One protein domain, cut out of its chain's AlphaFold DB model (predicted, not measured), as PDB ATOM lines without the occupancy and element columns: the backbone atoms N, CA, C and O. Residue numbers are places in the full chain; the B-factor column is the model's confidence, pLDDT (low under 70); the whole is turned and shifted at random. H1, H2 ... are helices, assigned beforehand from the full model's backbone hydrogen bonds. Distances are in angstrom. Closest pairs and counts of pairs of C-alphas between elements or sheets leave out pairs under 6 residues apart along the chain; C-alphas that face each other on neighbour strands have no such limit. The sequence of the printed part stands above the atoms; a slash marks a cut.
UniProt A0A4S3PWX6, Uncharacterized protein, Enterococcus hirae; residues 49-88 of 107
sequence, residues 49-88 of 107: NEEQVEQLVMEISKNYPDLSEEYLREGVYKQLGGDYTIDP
ATOM      1  N   ASN A  49      17.532  90.541  11.417       81.88
ATOM      2  CA  ASN A  49      17.842  91.942  11.663       81.88
ATOM      3  C   ASN A  49      16.865  92.479  12.724       81.88
ATOM      4  O   ASN A  49      15.664  92.232  12.624       81.88
ATOM      5  N   GLU A  50      17.363  93.237  13.705       86.94
ATOM      6  CA  GLU A  50      16.559  93.892  14.750       86.94
ATOM      7  C   GLU A  50      15.364  94.650  14.148       86.94
ATOM      8  O   GLU A  50      14.251  94.578  14.655       86.94
ATOM      9  N   GLU A  51      15.551  95.301  12.995       89.81
ATOM     10  CA  GLU A  51      14.472  96.013  12.296       89.81
ATOM     11  C   GLU A  51      13.321  95.091  11.863       89.81
ATOM     12  O   GLU A  51      12.159  95.496  11.879       89.81
ATOM     13  N   GLN A  52      13.622  93.848  11.480       90.38
ATOM     14  CA  GLN A  52      12.613  92.856  11.099       90.38
ATOM     15  C   GLN A  52      11.864  92.342  12.329       90.38
ATOM     16  O   GLN A  52      10.651  92.140  12.266       90.38
ATOM     17  N   VAL A  53      12.568  92.173  13.451       92.25
ATOM     18  CA  VAL A  53      11.952  91.815  14.734       92.25
ATOM     19  C   VAL A  53      10.985  92.911  15.171       92.25
ATOM     20  O   VAL A  53       9.834  92.618  15.480       92.25
ATOM     21  N   GLU A  54      11.396  94.176  15.109       94.12
ATOM     22  CA  GLU A  54      10.534  95.309  15.459       94.12
ATOM     23  C   GLU A  54       9.301  95.401  14.555       94.12
ATOM     24  O   GLU A  54       8.194  95.640  15.036       94.12
ATOM     25  N   GLN A  55       9.447  95.159  13.249       95.00
ATOM     26  CA  GLN A  55       8.305  95.108  12.329       95.00
ATOM     27  C   GLN A  55       7.311  94.008  12.712       95.00
ATOM     28  O   GLN A  55       6.107  94.269  12.758       95.00
ATOM     29  N   LEU A  56       7.801  92.809  13.039       93.50
ATOM     30  CA  LEU A  56       6.963  91.698  13.490       93.50
ATOM     31  C   LEU A  56       6.235  92.038  14.793       93.50
ATOM     32  O   LEU A  56       5.023  91.845  14.883       93.50
ATOM     33  N   VAL A  57       6.937  92.600  15.779       95.19
ATOM     34  CA  VAL A  57       6.336  93.029  17.053       95.19
ATOM     35  C   VAL A  57       5.216  94.040  16.811       95.19
ATOM     36  O   VAL A  57       4.129  93.905  17.369       95.19
ATOM     37  N   MET A  58       5.441  95.005  15.920       95.31
ATOM     38  CA  MET A  58       4.472  96.048  15.578       95.31
ATOM     39  C   MET A  58       3.247  95.517  14.819       95.31
ATOM     40  O   MET A  58       2.159  96.090  14.893       95.31
ATOM     41  N   GLU A  59       3.399  94.451  14.036       95.88
ATOM     42  CA  GLU A  59       2.277  93.781  13.375       95.88
ATOM     43  C   GLU A  59       1.466  92.934  14.354       95.88
ATOM     44  O   GLU A  59       0.233  92.961  14.313       95.88
ATOM     45  N   ILE A  60       2.140  92.228  15.263       93.56
ATOM     46  CA  ILE A  60       1.505  91.393  16.285       93.56
ATOM     47  C   ILE A  60       0.753  92.263  17.299       93.56
ATOM     48  O   ILE A  60      -0.391  91.948  17.637       93.56
ATOM     49  N   SER A  61       1.326  93.390  17.729       94.94
ATOM     50  CA  SER A  61       0.709  94.284  18.721       94.94
ATOM     51  C   SER A  61      -0.643  94.849  18.273       94.94
ATOM     52  O   SER A  61      -1.521  95.076  19.101       94.94
ATOM     53  N   LYS A  62      -0.879  94.984  16.959       95.56
ATOM     54  CA  LYS A  62      -2.188  95.389  16.406       95.56
ATOM     55  C   LYS A  62      -3.305  94.398  16.728       95.56
ATOM     56  O   LYS A  62      -4.454  94.808  16.861       95.56
ATOM     57  N   ASN A  63      -2.975  93.111  16.814       95.69
ATOM     58  CA  ASN A  63      -3.933  92.046  17.108       95.69
ATOM     59  C   ASN A  63      -4.041  91.763  18.611       95.69
ATOM     60  O   ASN A  63      -5.062  91.241  19.054       95.69
ATOM     61  N   TYR A  64      -3.009  92.117  19.380       92.25
ATOM     62  CA  TYR A  64      -2.925  91.877  20.819       92.25
ATOM     63  C   TYR A  64      -2.581  93.169  21.579       92.25
ATOM     64  O   TYR A  64      -1.500  93.269  22.157       92.25
ATOM     65  N   PRO A  65      -3.486  94.165  21.596       91.31
ATOM     66  CA  PRO A  65      -3.222  95.472  22.204       91.31
ATOM     67  C   PRO A  65      -3.063  95.426  23.731       91.31
ATOM     68  O   PRO A  65      -2.509  96.354  24.312       91.31
ATOM     69  N   ASP A  66      -3.544  94.361  24.377       92.44
ATOM     70  CA  ASP A  66      -3.447  94.167  25.828       92.44
ATOM     71  C   ASP A  66      -2.082  93.599  26.264       92.44
ATOM     72  O   ASP A  66      -1.794  93.520  27.459       92.44
ATOM     73  N   LEU A  67      -1.240  93.179  25.309       89.44
ATOM     74  CA  LEU A  67       0.101  92.659  25.574       89.44
ATOM     75  C   LEU A  67       1.143  93.769  25.449       89.44
ATOM     76  O   LEU A  67       1.069  94.618  24.561       89.44
ATOM     77  N   SER A  68       2.147  93.746  26.328       93.06
ATOM     78  CA  SER A  68       3.266  94.680  26.227       93.06
ATOM     79  C   SER A  68       4.141  94.346  25.019       93.06
ATOM     80  O   SER A  68       4.361  93.182  24.683       93.06
ATOM     81  N   GLU A  69       4.695  95.378  24.385       91.75
ATOM     82  CA  GLU A  69       5.636  95.206  23.272       91.75
ATOM     83  C   GLU A  69       6.872  94.391  23.682       91.75
ATOM     84  O   GLU A  69       7.401  93.633  22.877       91.75
ATOM     85  N   GLU A  70       7.304  94.503  24.941       91.62
ATOM     86  CA  GLU A  70       8.411  93.724  25.505       91.62
ATOM     87  C   GLU A  70       8.104  92.221  25.520       91.62
ATOM     88  O   GLU A  70       8.909  91.429  25.035       91.62
ATOM     89  N   TYR A  71       6.911  91.834  25.984       91.81
ATOM     90  CA  TYR A  71       6.480  90.435  25.995       91.81
ATOM     91  C   TYR A  71       6.370  89.870  24.573       91.81
ATOM     92  O   TYR A  71       6.804  88.752  24.291       91.81
ATOM     93  N   LEU A  72       5.828  90.664  23.645       93.31
ATOM     94  CA  LEU A  72       5.740  90.283  22.235       93.31
ATOM     95  C   LEU A  72       7.125  90.110  21.605       93.31
ATOM     96  O   LEU A  72       7.356  89.139  20.888       93.31
ATOM     97  N   ARG A  73       8.058  91.020  21.895       93.56
ATOM     98  CA  ARG A  73       9.444  90.969  21.419       93.56
ATOM     99  C   ARG A  73      10.171  89.733  21.927       93.56
ATOM    100  O   ARG A  73      10.820  89.051  21.139       93.56
ATOM    101  N   GLU A  74      10.039  89.425  23.212       91.31
ATOM    102  CA  GLU A  74      10.613  88.214  23.798       91.31
ATOM    103  C   GLU A  74      10.063  86.955  23.115       91.31
ATOM    104  O   GLU A  74      10.835  86.084  22.713       91.31
ATOM    105  N   GLY A  75       8.745  86.892  22.904       90.25
ATOM    106  CA  GLY A  75       8.102  85.790  22.190       90.25
ATOM    107  C   GLY A  75       8.612  85.628  20.756       90.25
ATOM    108  O   GLY A  75       8.895  84.508  20.331       90.25
ATOM    109  N   VAL A  76       8.796  86.732  20.023       92.00
ATOM    110  CA  VAL A  76       9.382  86.705  18.672       92.00
ATOM    111  C   VAL A  76      10.812  86.165  18.718       92.00
ATOM    112  O   VAL A  76      11.134  85.258  17.956       92.00
ATOM    113  N   TYR A  77      11.658  86.646  19.631       90.94
ATOM    114  CA  TYR A  77      13.034  86.155  19.755       90.94
ATOM    115  C   TYR A  77      13.113  84.667  20.094       90.94
ATOM    116  O   TYR A  77      13.890  83.943  19.467       90.94
ATOM    117  N   LYS A  78      12.291  84.200  21.037       88.50
ATOM    118  CA  LYS A  78      12.187  82.777  21.386       88.50
ATOM    119  C   LYS A  78      11.799  81.948  20.162       88.50
ATOM    120  O   LYS A  78      12.518  81.019  19.797       88.50
ATOM    121  N   GLN A  79      10.752  82.359  19.448       88.12
ATOM    122  CA  GLN A  79      10.261  81.638  18.276       88.12
ATOM    123  C   GLN A  79      11.290  81.579  17.136       88.12
ATOM    124  O   GLN A  79      11.467  80.527  16.524       88.12
ATOM    125  N   LEU A  80      11.997  82.680  16.864       87.31
ATOM    126  CA  LEU A  80      13.072  82.718  15.864       87.31
ATOM    127  C   LEU A  80      14.275  81.856  16.276       87.31
ATOM    128  O   LEU A  80      14.942  81.282  15.418       87.31
ATOM    129  N   GLY A  81      14.526  81.726  17.580       85.81
ATOM    130  CA  GLY A  81      15.530  80.827  18.151       85.81
ATOM    131  C   GLY A  81      15.110  79.354  18.215       85.81
ATOM    132  O   GLY A  81      15.899  78.527  18.666       85.81
ATOM    133  N   GLY A  82      13.890  79.009  17.780       82.56
ATOM    134  CA  GLY A  82      13.345  77.653  17.877       82.56
ATOM    135  C   GLY A  82      12.889  77.255  19.285       82.56
ATOM    136  O   GLY A  82      12.604  76.082  19.525       82.56
ATOM    137  N   ASP A  83      12.804  78.213  20.207       85.94
ATOM    138  CA  ASP A  83      12.226  78.035  21.532       85.94
ATOM    139  C   ASP A  83      10.733  78.383  21.490       85.94
ATOM    140  O   ASP A  83      10.332  79.531  21.310       85.94
ATOM    141  N   TYR A  84       9.893  77.362  21.635       82.62
ATOM    142  CA  TYR A  84       8.435  77.504  21.645       82.62
ATOM    143  C   TYR A  84       7.858  77.451  23.063       82.62
ATOM    144  O   TYR A  84       6.651  77.256  23.234       82.62
ATOM    145  N   THR A  85       8.700  77.580  24.092       83.94
ATOM    146  CA  THR A  85       8.226  77.705  25.469       83.94
ATOM    147  C   THR A  85       7.605  79.086  25.668       83.94
ATOM    148  O   THR A  85       8.228  80.124  25.453       83.94
ATOM    149  N   ILE A  86       6.322  79.104  26.031       67.00
ATOM    150  CA  ILE A  86       5.582  80.335  26.307       67.00
ATOM    151  C   ILE A  86       5.453  80.438  27.817       67.00
ATOM    152  O   ILE A  86       4.761  79.625  28.440       67.00
ATOM    153  N   ASP A  87       6.121  81.430  28.398       74.12
ATOM    154  CA  ASP A  87       5.945  81.726  29.810       74.12
ATOM    155  C   ASP A  87       4.515  82.232  30.038       74.12
ATOM    156  O   ASP A  87       4.012  83.055  29.267       74.12
ATOM    157  N   PRO A  88       3.813  81.729  31.066       70.56
ATOM    158  CA  PRO A  88       2.476  82.200  31.358       70.56
ATOM    159  C   PRO A  88       2.546  83.687  31.694       70.56
ATOM    160  O   PRO A  88       3.271  84.093  32.603       70.56
TER     161      PRO A  88
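Overview. This is residues 49 to 88 of the 107 residues of an uncharacterized protein of Enterococcus hirae (UniProt A0A4S3PWX6). Two helices of equal length, H1 and H2, pack at a steep angle as a V, with a short loop, residues 62 to 68, joining them. Past H2, residues 81 to 88 make a tail with no named element, which turns at the end of H2 and runs off to Pro 88, the last printed residue. The printed part has 40 residues with two named helices, H1 then H2, and no named strand; the class is all helix. It is compact, with a radius of gyration of the C-alphas of 9.8 A and spans of 27 by 23 by 13 A.

Along the chain. Find C-alpha 50 at (16.559, 93.892, 14.750); from there H1, residues 50 to 61, runs 16.3 A. H2, residues 69 to 80, also runs 16.3 A, ending at C-alpha 80 at (13.072, 82.718, 15.864).

Arrangement. Look at Val 57 and Arg 73: their C-alphas, 5.7 A apart, are the closest where H1 and H2 touch. The helices run opposite ways at a steep tilt of 62 degrees. In H1 and H2 every O i to N i+4 pair is within hydrogen-bond range.

Size, cuts and confidence. The C-alphas of Asn 49 and Pro 88, the two farthest apart, are separated by 26.8 A. The printed part has no cut. Mean pLDDT of the printed part is 89.3; look to residue 86 for the one value under 70.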